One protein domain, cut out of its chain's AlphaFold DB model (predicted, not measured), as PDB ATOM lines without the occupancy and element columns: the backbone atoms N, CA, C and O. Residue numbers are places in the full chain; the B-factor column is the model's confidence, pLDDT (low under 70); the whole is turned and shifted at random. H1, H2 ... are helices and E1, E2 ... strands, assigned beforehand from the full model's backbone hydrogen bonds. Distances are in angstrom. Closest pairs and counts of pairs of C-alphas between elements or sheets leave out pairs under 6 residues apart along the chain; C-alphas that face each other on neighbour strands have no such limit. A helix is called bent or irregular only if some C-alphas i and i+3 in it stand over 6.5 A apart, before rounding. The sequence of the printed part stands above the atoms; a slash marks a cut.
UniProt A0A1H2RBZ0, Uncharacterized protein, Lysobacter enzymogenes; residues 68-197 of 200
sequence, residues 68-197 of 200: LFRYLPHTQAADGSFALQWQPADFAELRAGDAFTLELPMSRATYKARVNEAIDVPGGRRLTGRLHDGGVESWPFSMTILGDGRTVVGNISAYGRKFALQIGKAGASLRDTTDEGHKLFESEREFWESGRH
ATOM      1  N   LEU A  68     169.694 206.190 172.288       76.19
ATOM      2  CA  LEU A  68     170.155 206.743 171.029       76.19
ATOM      3  C   LEU A  68     169.007 206.952 170.041       76.19
ATOM      4  O   LEU A  68     168.967 207.981 169.369       76.19
ATOM      5  N   PHE A  69     168.054 206.013 169.997       75.25
ATOM      6  CA  PHE A  69     166.810 206.193 169.256       75.25
ATOM      7  C   PHE A  69     165.603 205.808 170.086       75.25
ATOM      8  O   PHE A  69     165.563 204.747 170.716       75.25
ATOM      9  N   ARG A  70     164.597 206.672 170.022       73.31
ATOM     10  CA  ARG A  70     163.290 206.464 170.627       73.31
ATOM     11  C   ARG A  70     162.249 206.443 169.534       73.31
ATOM     12  O   ARG A  70     162.207 207.337 168.686       73.31
ATOM     13  N   TYR A  71     161.414 205.418 169.561       69.38
ATOM     14  CA  TYR A  71     160.295 205.342 168.645       69.38
ATOM     15  C   TYR A  71     159.280 206.414 169.023       69.38
ATOM     16  O   TYR A  71     158.921 206.551 170.191       69.38
ATOM     17  N   LEU A  72     158.821 207.186 168.038       69.88
ATOM     18  CA  LEU A  72     157.717 208.113 168.230       69.88
ATOM     19  C   LEU A  72     156.434 207.363 167.866       69.88
ATOM     20  O   LEU A  72     156.120 207.229 166.679       69.88
ATOM     21  N   PRO A  73     155.691 206.826 168.855       58.56
ATOM     22  CA  PRO A  73     154.438 206.162 168.556       58.56
ATOM     23  C   PRO A  73     153.535 207.171 167.842       58.56
ATOM     24  O   PRO A  73     153.494 208.335 168.240       58.56
ATOM     25  N   HIS A  74     152.797 206.706 166.830       55.91
ATOM     26  CA  HIS A  74     151.715 207.400 166.101       55.91
ATOM     27  C   HIS A  74     152.022 207.999 164.717       55.91
ATOM     28  O   HIS A  74     151.115 208.578 164.129       55.91
ATOM     29  N   THR A  75     153.205 207.824 164.123       60.12
ATOM     30  CA  THR A  75     153.423 208.268 162.726       60.12
ATOM     31  C   THR A  75     154.197 207.240 161.909       60.12
ATOM     32  O   THR A  75     155.410 207.339 161.733       60.12
ATOM     33  N   GLN A  76     153.471 206.239 161.395       69.88
ATOM     34  CA  GLN A  76     153.935 205.549 160.196       69.88
ATOM     35  C   GLN A  76     153.609 206.447 158.999       69.88
ATOM     36  O   GLN A  76     152.452 206.821 158.797       69.88
ATOM     37  N   ALA A  77     154.629 206.844 158.249       70.94
ATOM     38  CA  ALA A  77     154.464 207.610 157.026       70.94
ATOM     39  C   ALA A  77     153.897 206.727 155.901       70.94
ATOM     40  O   ALA A  77     153.901 205.498 155.973       70.94
ATOM     41  N   ALA A  78     153.401 207.363 154.838       67.94
ATOM     42  CA  ALA A  78     152.788 206.672 153.701       67.94
ATOM     43  C   ALA A  78     153.755 205.730 152.952       67.94
ATOM     44  O   ALA A  78     153.312 204.817 152.264       67.94
ATOM     45  N   ASP A  79     155.066 205.932 153.106       69.38
ATOM     46  CA  ASP A  79     156.134 205.080 152.565       69.38
ATOM     47  C   ASP A  79     156.483 203.877 153.469       69.38
ATOM     48  O   ASP A  79     157.430 203.134 153.197       69.38
ATOM     49  N   GLY A  80     155.723 203.689 154.555       71.12
ATOM     50  CA  GLY A  80     155.902 202.620 155.531       71.12
ATOM     51  C   GLY A  80     156.972 202.897 156.589       71.12
ATOM     52  O   GLY A  80     157.186 202.034 157.444       71.12
ATOM     53  N   SER A  81     157.627 204.062 156.564       76.75
ATOM     54  CA  SER A  81     158.648 204.437 157.545       76.75
ATOM     55  C   SER A  81     158.046 204.894 158.877       76.75
ATOM     56  O   SER A  81     156.949 205.441 158.942       76.75
ATOM     57  N   PHE A  82     158.773 204.663 159.964       79.12
ATOM     58  CA  PHE A  82     158.408 205.021 161.329       79.12
ATOM     59  C   PHE A  82     159.286 206.168 161.805       79.12
ATOM     60  O   PHE A  82     160.512 206.049 161.781       79.12
ATOM     61  N   ALA A  83     158.682 207.257 162.276       80.62
ATOM     62  CA  ALA A  83     159.440 208.365 162.843       80.62
ATOM     63  C   ALA A  83     160.172 207.947 164.133       80.62
ATOM     64  O   ALA A  83     159.612 207.303 165.025       80.62
ATOM     65  N   LEU A  84     161.435 208.352 164.236       80.06
ATOM     66  CA  LEU A  84     162.298 208.155 165.390       80.06
ATOM     67  C   LEU A  84     162.818 209.505 165.893       80.06
ATOM     68  O   LEU A  84     163.257 210.366 165.123       80.06
ATOM     69  N   GLN A  85     162.838 209.668 167.210       78.94
ATOM     70  CA  GLN A  85     163.667 210.672 167.861       78.94
ATOM     71  C   GLN A  85     165.072 210.095 168.024       78.94
ATOM     72  O   GLN A  85     165.220 208.942 168.424       78.94
ATOM     73  N   TRP A  86     166.102 210.889 167.737       77.31
ATOM     74  CA  TRP A  86     167.495 210.461 167.843       77.31
ATOM     75  C   TRP A  86     168.347 211.505 168.567       77.31
ATOM     76  O   TRP A  86     168.002 212.689 168.561       77.31
ATOM     77  N   GLN A  87     169.441 211.065 169.196       75.75
ATOM     78  CA  GLN A  87     170.375 211.930 169.933       75.75
ATOM     79  C   GLN A  87     171.767 211.921 169.267       75.75
ATOM     80  O   GLN A  87     172.546 210.992 169.475       75.75
ATOM     81  N   PRO A  88     172.099 212.938 168.444       67.69
ATOM     82  CA  PRO A  88     173.350 212.974 167.681       67.69
ATOM     83  C   PRO A  88     174.613 213.048 168.537       67.69
ATOM     84  O   PRO A  88     175.637 212.478 168.166       67.69
ATOM     85  N   ALA A  89     174.549 213.796 169.643       66.75
ATOM     86  CA  ALA A  89     175.701 214.059 170.503       66.75
ATOM     87  C   ALA A  89     176.233 212.754 171.111       66.75
ATOM     88  O   ALA A  89     177.415 212.450 170.970       66.75
ATOM     89  N   ASP A  90     175.326 211.933 171.639       74.88
ATOM     90  CA  ASP A  90     175.647 210.641 172.240       74.88
ATOM     91  C   ASP A  90     176.295 209.684 171.231       74.88
ATOM     92  O   ASP A  90     177.192 208.925 171.585       74.88
ATOM     93  N   PHE A  91     175.905 209.740 169.949       74.81
ATOM     94  CA  PHE A  91     176.490 208.873 168.922       74.81
ATOM     95  C   PHE A  91     177.983 209.130 168.699       74.81
ATOM     96  O   PHE A  91     178.766 208.190 168.564       74.81
ATOM     97  N   ALA A  92     178.382 210.403 168.616       73.50
ATOM     98  CA  ALA A  92     179.770 210.784 168.353       73.50
ATOM     99  C   ALA A  92     180.712 210.366 169.500       73.50
ATOM    100  O   ALA A  92     181.931 210.229 169.326       73.50
ATOM    101  N   GLU A  93     180.146 210.129 170.677       81.00
ATOM    102  CA  GLU A  93     180.859 209.687 171.866       81.00
ATOM    103  C   GLU A  93     180.973 208.163 171.960       81.00
ATOM    104  O   GLU A  93     181.932 207.689 172.563       81.00
ATOM    105  N   LEU A  94     180.134 207.396 171.253       83.62
ATOM    106  CA  LEU A  94     180.209 205.932 171.262       83.62
ATOM    107  C   LEU A  94     181.556 205.407 170.741       83.62
ATOM    108  O   LEU A  94     182.074 205.833 169.698       83.62
ATOM    109  N   ARG A  95     182.109 204.455 171.491       86.19
ATOM    110  CA  ARG A  95     183.328 203.684 171.239       86.19
ATOM    111  C   ARG A  95     183.027 202.185 171.286       86.19
ATOM    112  O   ARG A  95     181.952 201.746 171.685       86.19
ATOM    113  N   ALA A  96     183.993 201.379 170.854       87.25
ATOM    114  CA  ALA A  96     183.913 199.930 171.009       87.25
ATOM    115  C   ALA A  96     183.818 199.549 172.499       87.25
ATOM    116  O   ALA A  96     184.561 200.076 173.325       87.25
ATOM    117  N   GLY A  97     182.910 198.630 172.829       85.88
ATOM    118  CA  GLY A  97     182.579 198.221 174.198       85.88
ATOM    119  C   GLY A  97     181.372 198.949 174.797       85.88
ATOM    120  O   GLY A  97     180.726 198.406 175.704       85.88
ATOM    121  N   ASP A  98     181.014 200.119 174.263       88.19
ATOM    122  CA  ASP A  98     179.894 200.903 174.773       88.19
ATOM    123  C   ASP A  98     178.552 200.227 174.493       88.19
ATOM    124  O   ASP A  98     178.386 199.427 173.563       88.19
ATOM    125  N   ALA A  99     177.578 200.562 175.333       86.19
ATOM    126  CA  ALA A  99     176.202 200.135 175.178       86.19
ATOM    127  C   ALA A  99     175.295 201.342 174.951       86.19
ATOM    128  O   ALA A  99     175.467 202.384 175.579       86.19
ATOM    129  N   PHE A 100     174.292 201.178 174.099       85.06
ATOM    130  CA  PHE A 100     173.213 202.143 173.938       85.06
ATOM    131  C   PHE A 100     171.878 201.427 173.814       85.06
ATOM    132  O   PHE A 100     171.803 200.224 173.569       85.06
ATOM    133  N   THR A 101     170.811 202.189 173.978       83.94
ATOM    134  CA  THR A 101     169.452 201.680 173.944       83.94
ATOM    135  C   THR A 101     168.741 202.125 172.671       83.94
ATOM    136  O   THR A 101     168.852 203.281 172.252       83.94
ATOM    137  N   LEU A 102     167.991 201.202 172.071       79.75
ATOM    138  CA  LEU A 102     167.214 201.398 170.857       79.75
ATOM    139  C   LEU A 102     165.772 200.928 171.058       79.75
ATOM    140  O   LEU A 102     165.541 199.789 171.452       79.75
ATOM    141  N   GLU A 103     164.795 201.760 170.725       77.88
ATOM    142  CA  GLU A 103     163.386 201.352 170.686       77.88
ATOM    143  C   GLU A 103     162.935 201.125 169.240       77.88
ATOM    144  O   GLU A 103     163.011 202.032 168.410       77.88
ATOM    145  N   LEU A 104     162.454 199.913 168.938       74.50
ATOM    146  CA  LEU A 104     161.959 199.544 167.607       74.50
ATOM    147  C   LEU A 104     160.432 199.334 167.608       74.50
ATOM    148  O   LEU A 104     159.873 198.821 168.583       74.50
ATOM    149  N   PRO A 105     159.743 199.638 166.493       63.69
ATOM    150  CA  PRO A 105     158.279 199.608 166.408       63.69
ATOM    151  C   PRO A 105     157.656 198.198 166.430       63.69
ATOM    152  O   PRO A 105     156.442 198.078 166.565       63.69
ATOM    153  N   MET A 106     158.445 197.123 166.307       63.00
ATOM    154  CA  MET A 106     157.925 195.759 166.124       63.00
ATOM    155  C   MET A 106     157.354 195.096 167.378       63.00
ATOM    156  O   MET A 106     156.479 194.244 167.265       63.00
ATOM    157  N   SER A 107     157.888 195.424 168.554       58.62
ATOM    158  CA  SER A 107     157.611 194.657 169.779       58.62
ATOM    159  C   SER A 107     157.403 195.519 171.020       58.62
ATOM    160  O   SER A 107     157.177 194.976 172.096       58.62
ATOM    161  N   ARG A 108     157.505 196.855 170.903       58.25
ATOM    162  CA  ARG A 108     157.658 197.777 172.050       58.25
ATOM    163  C   ARG A 108     158.819 197.392 172.987       58.25
ATOM    164  O   ARG A 108     158.903 197.924 174.089       58.25
ATOM    165  N   ALA A 109     159.702 196.483 172.560       63.53
ATOM    166  CA  ALA A 109     160.860 196.084 173.331       63.53
ATOM    167  C   ALA A 109     161.960 197.129 173.160       63.53
ATOM    168  O   ALA A 109     162.242 197.620 172.063       63.53
ATOM    169  N   THR A 110     162.564 197.462 174.284       76.06
ATOM    170  CA  THR A 110     163.763 198.271 174.369       76.06
ATOM    171  C   THR A 110     164.958 197.347 174.151       76.06
ATOM    172  O   THR A 110     165.216 196.465 174.966       76.06
ATOM    173  N   TYR A 111     165.672 197.523 173.043       79.00
ATOM    174  CA  TYR A 111     166.843 196.723 172.700       79.00
ATOM    175  C   TYR A 111     168.094 197.373 173.281       79.00
ATOM    176  O   TYR A 111     168.327 198.569 173.092       79.00
ATOM    177  N   LYS A 112     168.933 196.580 173.946       84.88
ATOM    178  CA  LYS A 112     170.285 196.992 174.334       84.88
ATOM    179  C   LYS A 112     171.238 196.645 173.196       84.88
ATOM    180  O   LYS A 112     171.398 195.477 172.861       84.88
ATOM    181  N   ALA A 113     171.873 197.639 172.599       86.19
ATOM    182  CA  ALA A 113     172.910 197.461 171.600       86.19
ATOM    183  C   ALA A 113     174.290 197.547 172.257       86.19
ATOM    184  O   ALA A 113     174.556 198.480 173.009       86.19
ATOM    185  N   ARG A 114     175.172 196.591 171.963       88.31
ATOM    186  CA  ARG A 114     176.598 196.621 172.312       88.31
ATOM    187  C   ARG A 114     177.411 196.896 171.057       88.31
ATOM    188  O   ARG A 114     177.261 196.188 170.060       88.31
ATOM    189  N   VAL A 115     178.254 197.922 171.109       88.94
ATOM    190  CA  VAL A 115     179.174 198.279 170.028       88.94
ATOM    191  C   VAL A 115     180.379 197.350 170.103       88.94
ATOM    192  O   VAL A 115     181.112 197.354 171.088       88.94
ATOM    193  N   ASN A 116     180.600 196.561 169.059       90.06
ATOM    194  CA  ASN A 116     181.789 195.719 168.941       90.06
ATOM    195  C   ASN A 116     182.940 196.490 168.295       90.06
ATOM    196  O   ASN A 116     184.092 196.315 168.677       90.06
ATOM    197  N   GLU A 117     182.622 197.351 167.332       90.50
ATOM    198  CA  GLU A 117     183.603 198.119 166.579       90.50
ATOM    199  C   GLU A 117     183.076 199.530 166.308       90.50
ATOM    200  O   GLU A 117     181.899 199.721 165.990       90.50
ATOM    201  N   ALA A 118     183.965 200.514 166.419       90.44
ATOM    202  CA  ALA A 118     183.710 201.906 166.087       90.44
ATOM    203  C   ALA A 118     184.891 202.423 165.264       90.44
ATOM    204  O   ALA A 118     185.994 202.554 165.793       90.44
ATOM    205  N   ILE A 119     184.667 202.694 163.980       88.62
ATOM    206  CA  ILE A 119     185.708 203.165 163.061       88.62
ATOM    207  C   ILE A 119     185.354 204.543 162.516       88.62
ATOM    208  O   ILE A 119     184.223 204.791 162.085       88.62
ATOM    209  N   ASP A 120     186.332 205.439 162.511       86.44
ATOM    210  CA  ASP A 120     186.206 206.710 161.809       86.44
ATOM    211  C   ASP A 120     186.288 206.455 160.300       86.44
ATOM    212  O   ASP A 120     187.121 205.687 159.819       86.44
ATOM    213  N   VAL A 121     185.388 207.080 159.548       82.31
ATOM    214  CA  VAL A 121     185.290 206.950 158.089       82.31
ATOM    215  C   VAL A 121     185.287 208.344 157.464       82.31
ATOM    216  O   VAL A 121     184.974 209.318 158.154       82.31
ATOM    217  N   PRO A 122     185.627 208.498 156.173       79.50
ATOM    218  CA  PRO A 122     185.594 209.804 155.528       79.50
ATOM    219  C   PRO A 122     184.238 210.483 155.714       79.50
ATOM    220  O   PRO A 122     183.197 209.974 155.300       79.50
ATOM    221  N   GLY A 123     184.264 211.634 156.384       76.94
ATOM    222  CA  GLY A 123     183.067 212.407 156.664       76.94
ATOM    223  C   GLY A 123     182.108 211.759 157.658       76.94
ATOM    224  O   GLY A 123     180.949 212.138 157.609       76.94
ATOM    225  N   GLY A 124     182.523 210.833 158.534       82.50
ATOM    226  CA  GLY A 124     181.628 210.212 159.516       82.50
ATOM    227  C   GLY A 124     182.260 209.176 160.449       82.50
ATOM    228  O   GLY A 124     183.475 209.075 160.586       82.50
ATOM    229  N   ARG A 125     181.406 208.362 161.071       84.31
ATOM    230  CA  ARG A 125     181.778 207.190 161.869       84.31
ATOM    231  C   ARG A 125     180.854 206.016 161.571       84.31
ATOM    232  O   ARG A 125     179.642 206.189 161.430       84.31
ATOM    233  N   ARG A 126     181.427 204.815 161.526       85.94
ATOM    234  CA  ARG A 126     180.700 203.550 161.425       85.94
ATOM    235  C   ARG A 126     180.788 202.780 162.735       85.94
ATOM    236  O   ARG A 126     181.876 202.578 163.263       85.94
ATOM    237  N   LEU A 127     179.639 202.326 163.223       87.19
ATOM    238  CA  LEU A 127     179.512 201.407 164.346       87.19
ATOM    239  C   LEU A 127     179.022 200.049 163.846       87.19
ATOM    240  O   LEU A 127     178.117 199.975 163.010       87.19
ATOM    241  N   THR A 128     179.579 198.973 164.386       88.38
ATOM    242  CA  THR A 128     179.054 197.616 164.220       88.38
ATOM    243  C   THR A 128     178.910 196.956 165.580       88.38
ATOM    244  O   THR A 128     179.628 197.277 166.530       88.38
ATOM    245  N   GLY A 129     177.951 196.045 165.710       89.38
ATOM    246  CA  GLY A 129     177.698 195.422 167.000       89.38
ATOM    247  C   GLY A 129     176.523 194.465 167.013       89.38
ATOM    248  O   GLY A 129     176.132 193.906 165.983       89.38
ATOM    249  N   ARG A 130     175.977 194.251 168.212       87.06
ATOM    250  CA  ARG A 130     174.883 193.310 168.469       87.06
ATOM    251  C   ARG A 130     173.755 193.975 169.257       87.06
ATOM    252  O   ARG A 130     174.031 194.688 170.214       87.06
ATOM    253  N   LEU A 131     172.504 193.743 168.864       83.88
ATOM    254  CA  LEU A 131     171.313 194.075 169.650       83.88
ATOM    255  C   LEU A 131     170.884 192.880 170.484       83.88
ATOM    256  O   LEU A 131     170.879 191.766 169.976       83.88
ATOM    257  N   HIS A 132     170.438 193.158 171.701       82.19
ATOM    258  CA  HIS A 132     169.898 192.211 172.663       82.19
ATOM    259  C   HIS A 132     168.497 192.674 173.088       82.19
ATOM    260  O   HIS A 132     168.309 193.848 173.405       82.19
ATOM    261  N   ASP A 133     167.524 191.766 173.139       75.50
ATOM    262  CA  ASP A 133     166.143 192.010 173.603       75.50
ATOM    263  C   ASP A 133     165.904 191.585 175.069       75.50
ATOM    264  O   ASP A 133     164.767 191.552 175.535       75.50
ATOM    265  N   GLY A 134     166.967 191.233 175.802       68.00
ATOM    266  CA  GLY A 134     166.882 190.648 177.147       68.00
ATOM    267  C   GLY A 134     166.745 189.120 177.163       68.00
ATOM    268  O   GLY A 134     166.846 188.524 178.232       68.00
ATOM    269  N   GLY A 135     166.591 188.482 176.000       64.31
ATOM    270  CA  GLY A 135     166.393 187.047 175.822       64.31
ATOM    271  C   GLY A 135     167.525 186.354 175.066       64.31
ATOM    272  O   GLY A 135     167.241 185.563 174.190       64.31
ATOM    273  N   VAL A 136     168.799 186.603 175.403       57.88
ATOM    274  CA  VAL A 136     170.026 185.939 174.874       57.88
ATOM    275  C   VAL A 136     170.278 186.079 173.357       57.88
ATOM    276  O   VAL A 136     171.434 186.254 172.949       57.88
ATOM    277  N   GLU A 137     169.250 186.051 172.510       63.41
ATOM    278  CA  GLU A 137     169.364 186.243 171.075       63.41
ATOM    279  C   GLU A 137     169.971 187.609 170.784       63.41
ATOM    280  O   GLU A 137     169.605 188.650 171.330       63.41
ATOM    281  N   SER A 138     171.012 187.556 169.964       75.38
ATOM    282  CA  SER A 138     171.816 188.708 169.621       75.38
ATOM    283  C   SER A 138     171.762 188.872 168.115       75.38
ATOM    284  O   SER A 138     172.134 187.948 167.385       75.38
ATOM    285  N   TRP A 139     171.338 190.030 167.632       83.50
ATOM    286  CA  TRP A 139     171.260 190.280 166.196       83.50
ATOM    287  C   TRP A 139     172.269 191.332 165.749       83.50
ATOM    288  O   TRP A 139     172.538 192.269 166.495       83.50
ATOM    289  N   PRO A 140     172.876 191.190 164.559       83.31
ATOM    290  CA  PRO A 140     173.883 192.136 164.107       83.31
ATOM    291  C   PRO A 140     173.262 193.490 163.751       83.31
ATOM    292  O   PRO A 140     172.179 193.552 163.159       83.31
ATOM    293  N   PHE A 141     174.010 194.555 164.035       83.62
ATOM    294  CA  PHE A 141     173.796 195.852 163.406       83.62
ATOM    295  C   PHE A 141     175.063 196.417 162.788       83.62
ATOM    296  O   PHE A 141     176.175 196.174 163.263       83.62
ATOM    297  N   SER A 142     174.869 197.235 161.760       83.94
ATOM    298  CA  SER A 142     175.864 198.195 161.296       83.94
ATOM    299  C   SER A 142     175.184 199.528 161.056       83.94
ATOM    300  O   SER A 142     174.087 199.552 160.511       83.94
ATOM    301  N   MET A 143     175.817 200.618 161.474       81.94
ATOM    302  CA  MET A 143     175.302 201.971 161.314       81.94
ATOM    303  C   MET A 143     176.430 202.921 160.948       81.94
ATOM    304  O   MET A 143     177.430 202.983 161.655       81.94
ATOM    305  N   THR A 144     176.260 203.685 159.873       80.44
ATOM    306  CA  THR A 144     177.215 204.726 159.468       80.44
ATOM    307  C   THR A 144     176.554 206.091 159.521       80.44
ATOM    308  O   THR A 144     175.577 206.326 158.809       80.44
ATOM    309  N   ILE A 145     177.096 206.990 160.342       75.94
ATOM    310  CA  ILE A 145     176.630 208.372 160.476       75.94
ATOM    311  C   ILE A 145     177.702 209.305 159.943       75.94
ATOM    312  O   ILE A 145     178.849 209.265 160.381       75.94
ATOM    313  N   LEU A 146     177.316 210.148 158.999       76.12
ATOM    314  CA  LEU A 146     178.155 211.195 158.451       76.12
ATOM    315  C   LEU A 146     178.142 212.426 159.371       76.12
ATOM    316  O   LEU A 146     177.178 212.676 160.087       76.12
ATOM    317  N   GLY A 147     179.211 213.220 159.359       65.81
ATOM    318  CA  GLY A 147     179.429 214.392 160.212       65.81
ATOM    319  C   GLY A 147     178.450 215.545 159.972       65.81
ATOM    320  O   GLY A 147     178.409 216.485 160.756       65.81
ATOM    321  N   ASP A 148     177.625 215.462 158.929       65.75
ATOM    322  CA  ASP A 148     176.463 216.334 158.722       65.75
ATOM    323  C   ASP A 148     175.182 215.818 159.412       65.75
ATOM    324  O   ASP A 148     174.097 216.373 159.218       65.75
ATOM    325  N   GLY A 149     175.309 214.763 160.222       58.69
ATOM    326  CA  GLY A 149     174.230 214.120 160.960       58.69
ATOM    327  C   GLY A 149     173.382 213.170 160.119       58.69
ATOM    328  O   GLY A 149     172.372 212.683 160.619       58.69
ATOM    329  N   ARG A 150     173.740 212.903 158.855       60.12
ATOM    330  CA  ARG A 150     173.007 211.949 158.017       60.12
ATOM    331  C   ARG A 150     173.478 210.522 158.266       60.12
ATOM    332  O   ARG A 150     174.664 210.231 158.158       60.12
ATOM    333  N   THR A 151     172.550 209.608 158.518       62.56
ATOM    334  CA  THR A 151     172.836 208.165 158.497       62.56
ATOM    335  C   THR A 151     172.544 207.638 157.113       62.56
ATOM    336  O   THR A 151     171.432 207.808 156.615       62.56
ATOM    337  N   VAL A 152     173.551 207.025 156.496       57.81
ATOM    338  CA  VAL A 152     173.442 206.502 155.127       57.81
ATOM    339  C   VAL A 152     172.826 205.110 155.150       57.81
ATOM    340  O   VAL A 152     171.956 204.818 154.340       57.81
ATOM    341  N   VAL A 153     173.241 204.271 156.102       57.06
ATOM    342  CA  VAL A 153     172.733 202.906 156.267       57.06
ATOM    343  C   VAL A 153     172.865 202.513 157.733       57.06
ATOM    344  O   VAL A 153     173.971 202.495 158.278       57.06
ATOM    345  N   GLY A 154     171.738 202.220 158.377       63.19
ATOM    346  CA  GLY A 154     171.693 201.443 159.608       63.19
ATOM    347  C   GLY A 154     170.966 200.143 159.324       63.19
ATOM    348  O   GLY A 154     169.747 200.178 159.251       63.19
ATOM    349  N   ASN A 155     171.692 199.043 159.121       66.50
ATOM    350  CA  ASN A 155     171.110 197.719 158.934       66.50
ATOM    351  C   ASN A 155     170.916 197.083 160.305       66.50
ATOM    352  O   ASN A 155     171.893 196.762 160.982       66.50
ATOM    353  N   ILE A 156     169.663 196.896 160.702       68.75
ATOM    354  CA  ILE A 156     169.302 196.204 161.940       68.75
ATOM    355  C   ILE A 156     168.573 194.935 161.546       68.75
ATOM    356  O   ILE A 156     167.482 195.001 160.988       68.75
ATOM    357  N   SER A 157     169.183 193.783 161.809       67.44
ATOM    358  CA  SER A 157     168.452 192.518 161.750       67.44
ATOM    359  C   SER A 157     167.832 192.283 163.122       67.44
ATOM    360  O   SER A 157     168.522 192.470 164.109       67.44
ATOM    361  N   ALA A 158     166.556 191.929 163.220       66.00
ATOM    362  CA  ALA A 158     165.920 191.522 164.478       66.00
ATOM    363  C   ALA A 158     164.674 190.691 164.158       66.00
ATOM    364  O   ALA A 158     163.887 191.086 163.301       66.00
ATOM    365  N   TYR A 159     164.507 189.532 164.805       69.50
ATOM    366  CA  TYR A 159     163.373 188.618 164.575       69.50
ATOM    367  C   TYR A 159     163.094 188.304 163.090       69.50
ATOM    368  O   TYR A 159     161.953 188.332 162.632       69.50
ATOM    369  N   GLY A 160     164.148 188.060 162.307       67.75
ATOM    370  CA  GLY A 160     164.029 187.765 160.873       67.75
ATOM    371  C   GLY A 160     163.675 188.967 159.988       67.75
ATOM    372  O   GLY A 160     163.578 188.804 158.775       67.75
ATOM    373  N   ARG A 161     163.530 190.167 160.562       72.44
ATOM    374  CA  ARG A 161     163.280 191.414 159.832       72.44
ATOM    375  C   ARG A 161     164.550 192.240 159.695       72.44
ATOM    376  O   ARG A 161     165.437 192.161 160.546       72.44
ATOM    377  N   LYS A 162     164.640 193.018 158.620       74.69
ATOM    378  CA  LYS A 162     165.732 193.960 158.346       74.69
ATOM    379  C   LYS A 162     165.175 195.371 158.311       74.69
ATOM    380  O   LYS A 162     164.173 195.610 157.647       74.69
ATOM    381  N   PHE A 163     165.844 196.297 158.980       74.75
ATOM    382  CA  PHE A 163     165.472 197.706 158.970       74.75
ATOM    383  C   PHE A 163     166.584 198.553 158.397       74.75
ATOM    384  O   PHE A 163     167.746 198.310 158.717       74.75
ATOM    385  N   ALA A 164     166.194 199.568 157.630       76.69
ATOM    386  CA  ALA A 164     167.044 200.680 157.257       76.69
ATOM    387  C   ALA A 164     166.725 201.879 158.153       76.69
ATOM    388  O   ALA A 164     165.586 202.347 158.221       76.69
ATOM    389  N   LEU A 165     167.748 202.382 158.833       76.31
ATOM    390  CA  LEU A 165     167.692 203.647 159.545       76.31
ATOM    391  C   LEU A 165     168.199 204.777 158.647       76.31
ATOM    392  O   LEU A 165     169.333 204.733 158.169       76.31
ATOM    393  N   GLN A 166     167.383 205.814 158.500       76.00
ATOM    394  CA  GLN A 166     167.750 207.053 157.835       76.00
ATOM    395  C   GLN A 166     167.672 208.201 158.836       76.00
ATOM    396  O   GLN A 166     166.699 208.333 159.576       76.00
ATOM    397  N   ILE A 167     168.696 209.048 158.850       72.31
ATOM    398  CA  ILE A 167     168.723 210.251 159.680       72.31
ATOM    399  C   ILE A 167     168.951 211.459 158.782       72.31
ATOM    400  O   ILE A 167     169.771 211.416 157.865       72.31
ATOM    401  N   GLY A 168     168.222 212.542 159.034       66.00
ATOM    402  CA  GLY A 168     168.418 213.819 158.366       66.00
ATOM    403  C   GLY A 168     168.053 215.002 159.258       66.00
ATOM    404  O   GLY A 168     167.681 214.854 160.420       66.00
ATOM    405  N   LYS A 169     168.114 216.212 158.689       60.03
ATOM    406  CA  LYS A 169     167.802 217.462 159.410       60.03
ATOM    407  C   LYS A 169     166.391 217.498 160.013       60.03
ATOM    408  O   LYS A 169     166.168 218.234 160.965       60.03
ATOM    409  N   ALA A 170     165.454 216.737 159.449       60.62
ATOM    410  CA  ALA A 170     164.061 216.677 159.890       60.62
ATOM    411  C   ALA A 170     163.803 215.648 161.011       60.62
ATOM    412  O   ALA A 170     162.691 215.593 161.526       60.62
ATOM    413  N   GLY A 171     164.802 214.843 161.387       70.19
ATOM    414  CA  GLY A 171     164.659 213.756 162.358       70.19
ATOM    415  C   GLY A 171     165.230 212.437 161.841       70.19
ATOM    416  O   GLY A 171     165.949 212.405 160.840       70.19
ATOM    417  N   ALA A 172     164.916 211.352 162.542       77.62
ATOM    418  CA  ALA A 172     165.273 210.003 162.133       77.62
ATOM    419  C   ALA A 172     164.018 209.230 161.713       77.62
ATOM    420  O   ALA A 172     162.916 209.497 162.190       77.62
ATOM    421  N   SER A 173     164.181 208.266 160.817       78.50
ATOM    422  CA  SER A 173     163.121 207.366 160.383       78.50
ATOM    423  C   SER A 173     163.658 205.956 160.206       78.50
ATOM    424  O   SER A 173     164.771 205.756 159.718       78.50
ATOM    425  N   LEU A 174     162.848 204.972 160.574       79.56
ATOM    426  CA  LEU A 174     163.137 203.558 160.398       79.56
ATOM    427  C   LEU A 174     162.194 202.975 159.354       79.56
ATOM    428  O   LEU A 174     160.981 203.082 159.506       79.56
ATOM    429  N   ARG A 175     162.717 202.314 158.330       78.56
ATOM    430  CA  ARG A 175     161.908 201.620 157.325       78.56
ATOM    431  C   ARG A 175     162.153 200.124 157.426       78.56
ATOM    432  O   ARG A 175     163.299 199.704 157.554       78.56
ATOM    433  N   ASP A 176     161.085 199.329 157.393       76.06
ATOM    434  CA  ASP A 176     161.222 197.884 157.208       76.06
ATOM    435  C   ASP A 176     161.628 197.611 155.763       76.06
ATOM    436  O   ASP A 176     160.987 198.072 154.821       76.06
ATOM    437  N   THR A 177     162.720 196.884 155.605       73.25
ATOM    438  CA  THR A 177     163.321 196.543 154.326       73.25
ATOM    439  C   THR A 177     163.589 195.046 154.231       73.25
ATOM    440  O   THR A 177     164.487 194.622 153.508       73.25
ATOM    441  N   THR A 178     162.849 194.232 154.984       70.00
ATOM    442  CA  THR A 178     162.971 192.765 154.999       70.00
ATOM    443  C   THR A 178     162.843 192.191 153.591       70.00
ATOM    444  O   THR A 178     163.738 191.472 153.144       70.00
ATOM    445  N   ASP A 179     161.821 192.622 152.851       68.62
ATOM    446  CA  ASP A 179     161.555 192.185 151.473       68.62
ATOM    447  C   ASP A 179     162.513 192.815 150.440       68.62
ATOM    448  O   ASP A 179     162.652 192.337 149.316       68.62
ATOM    449  N   GLU A 180     163.228 193.875 150.827       63.44
ATOM    450  CA  GLU A 180     164.219 194.586 150.004       63.44
ATOM    451  C   GLU A 180     165.666 194.221 150.379       63.44
ATOM    452  O   GLU A 180     166.628 194.766 149.832       63.44
ATOM    453  N   GLY A 181     165.837 193.280 151.313       52.75
ATOM    454  CA  GLY A 181     167.063 193.068 152.074       52.75
ATOM    455  C   GLY A 181     168.287 192.604 151.284       52.75
ATOM    456  O   GLY A 181     169.347 192.475 151.891       52.75
ATOM    457  N   HIS A 182     168.162 192.333 149.983       50.47
ATOM    458  CA  HIS A 182     169.288 192.094 149.073       50.47
ATOM    459  C   HIS A 182     169.848 193.397 148.480       50.47
ATOM    460  O   HIS A 182     171.061 193.558 148.403       50.47
ATOM    461  N   LYS A 183     168.985 194.370 148.162       50.31
ATOM    462  CA  LYS A 183     169.372 195.611 147.469       50.31
ATOM    463  C   LYS A 183     170.115 196.596 148.373       50.31
ATOM    464  O   LYS A 183     170.952 197.358 147.906       50.31
ATOM    465  N   LEU A 184     169.845 196.567 149.680       50.69
ATOM    466  CA  LEU A 184     170.464 197.501 150.627       50.69
ATOM    467  C   LEU A 184     171.911 197.146 150.968       50.69
ATOM    468  O   LEU A 184     172.750 198.036 151.062       50.69
ATOM    469  N   PHE A 185     172.220 195.853 151.095       49.25
ATOM    470  CA  PHE A 185     173.600 195.391 151.273       49.25
ATOM    471  C   PHE A 185     174.441 195.655 150.023       49.25
ATOM    472  O   PHE A 185     175.609 196.012 150.153       49.25
ATOM    473  N   GLU A 186     173.847 195.531 148.832       48.97
ATOM    474  CA  GLU A 186     174.486 195.937 147.579       48.97
ATOM    475  C   GLU A 186     174.732 197.445 147.553       48.97
ATOM    476  O   GLU A 186     175.858 197.843 147.305       48.97
ATOM    477  N   SER A 187     173.768 198.283 147.950       50.06
ATOM    478  CA  SER A 187     173.979 199.738 148.006       50.06
ATOM    479  C   SER A 187     174.982 200.190 149.080       50.06
ATOM    480  O   SER A 187     175.736 201.132 148.851       50.06
ATOM    481  N   GLU A 188     175.056 199.512 150.235       51.75
ATOM    482  CA  GLU A 188     176.091 199.768 151.247       51.75
ATOM    483  C   GLU A 188     177.463 199.369 150.690       51.75
ATOM    484  O   GLU A 188     178.418 200.141 150.757       51.75
ATOM    485  N   ARG A 189     177.555 198.185 150.076       54.22
ATOM    486  CA  ARG A 189     178.774 197.698 149.430       54.22
ATOM    487  C   ARG A 189     179.219 198.610 148.284       54.22
ATOM    488  O   ARG A 189     180.396 198.945 148.236       54.22
ATOM    489  N   GLU A 190     178.311 199.045 147.418       55.38
ATOM    490  CA  GLU A 190     178.568 199.958 146.299       55.38
ATOM    491  C   GLU A 190     178.966 201.353 146.782       55.38
ATOM    492  O   GLU A 190     179.889 201.947 146.227       55.38
ATOM    493  N   PHE A 191     178.345 201.877 147.845       58.69
ATOM    494  CA  PHE A 191     178.770 203.128 148.480       58.69
ATOM    495  C   PHE A 191     180.223 203.035 148.974       58.69
ATOM    496  O   PHE A 191     181.026 203.939 148.740       58.69
ATOM    497  N   TRP A 192     180.609 201.914 149.589       53.75
ATOM    498  CA  TRP A 192     181.989 201.693 150.033       53.75
ATOM    499  C   TRP A 192     182.962 201.390 148.886       53.75
ATOM    500  O   TRP A 192     184.116 201.818 148.922       53.75
ATOM    501  N   GLU A 193     182.535 200.653 147.863       55.72
ATOM    502  CA  GLU A 193     183.341 200.360 146.675       55.72
ATOM    503  C   GLU A 193     183.598 201.630 145.857       55.72
ATOM    504  O   GLU A 193     184.742 201.886 145.487       55.72
ATOM    505  N   SER A 194     182.591 202.485 145.680       54.34
ATOM    506  CA  SER A 194     182.724 203.778 144.997       54.34
ATOM    507  C   SER A 194     183.501 204.817 145.815       54.34
ATOM    508  O   SER A 194     184.312 205.552 145.252       54.34
ATOM    509  N   GLY A 195     183.351 204.838 147.144       48.34
ATOM    510  CA  GLY A 195     184.119 205.717 148.034       48.34
ATOM    511  C   GLY A 195     185.626 205.425 148.059       48.34
ATOM    512  O   GLY A 195     186.422 206.337 148.273       48.34
ATOM    513  N   ARG A 196     186.043 204.183 147.772       50.28
ATOM    514  CA  ARG A 196     187.464 203.817 147.620       50.28
ATOM    515  C   ARG A 196     188.101 204.340 146.328       50.28
ATOM    516  O   ARG A 196     189.321 204.435 146.270       50.28
ATOM    517  N   HIS A 197     187.307 204.705 145.319       42.94
ATOM    518  CA  HIS A 197     187.810 205.221 144.041       42.94
ATOM    519  C   HIS A 197     187.981 206.749 143.996       42.94
ATOM    520  O   HIS A 197     188.589 207.254 143.059       42.94
TER     521      HIS A 197
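What this domain is: This is residues 68 to 197 of the 200 residues of an uncharacterized protein of Lysobacter enzymogenes (UniProt A0A1H2RBZ0). One nine-stranded sheet is curled into a nearly closed barrel, its edge strands E1 and E3 coming near each other; the short helix H1 lies at one end, and the longer H2 packs outside on E7. The 130 printed residues hold nine strands and two helices, along the chain E1 E2 H1 E3 E4 E5 E6 E7 E8 E9 H2. The sheet's order is E1 E2 E9 E8 E7 E6 E5 E4 E3, all antiparallel, and the class is mixed, helices and strands. The whole is compact, with a radius of gyration of the C-alphas of 14.0 A and spans of 41 by 34 by 27 A.

How they stand to each other: E1, residues 68 to 76, bends by 82 degrees at residue 73 and forms a hairpin with E2, residues 82 to 86, with N 70 and O 85 2.8 A apart. H1, residues 88 to 93, follows. E3, residues 99 to 103, E4, 110 to 121, E5, 124 to 132, E6, 138 to 146, E7, 151 to 158, E8, 161 to 168, and E9, 171 to 176, form a meander, each strand the antiparallel neighbour of the one before. Across it, N 102 and O 111 are 2.8 A apart, N 116 and O 128 2.8 A, N 127 and O 143 2.8 A, N 155 and O 142 2.8 A, N 163 and O 156 2.9 A, and N 173 and O 166 2.8 A. E9 is also the antiparallel neighbour of E2, with N 84 and O 172 2.8 A apart. It is a folded sheet, bent back on itself into two leaves: E1 E2 E9 E8 E7 E6 face E4 E3, with E5 as the hinge. The closest C-alphas of E1 and E3 are those of Phe 69 and Leu 102, 5.1 A apart. H1 is on the sheet at a height of 6.9 A, over none of its strands, but only just: 2 of its C-alphas fall on E5. H2, residues 183 to 195, is on the opposite face at a height of 10.6 A, over E7 and slantwise to it at 37 degrees on the local plane; their closest C-alphas, of Val 153 and Glu 188, are 6.8 A apart. Every O i to N i+4 pair is within hydrogen-bond range in H2, but 1 of 2 in H1.

Where its parts are: E1 begins at C-alpha 68, (170.155, 206.743, 171.029), and is 19.5 A long. E4, 28.4 A, bends by 69 degrees at residue 116. E5 measures 25.2 A, E6 25.9 A and E8 23.0 A. H2 is 17.9 A long and ends at C-alpha 195, (184.119, 205.717, 148.034).

The domain as a whole: The C-alphas farthest apart, of Gly 135 and His 197, are 42.4 A apart. The printed part has no cut and no long link. Its mean pLDDT is 71.8; residues 147 to 160 and 179 to 197 are among those under 70.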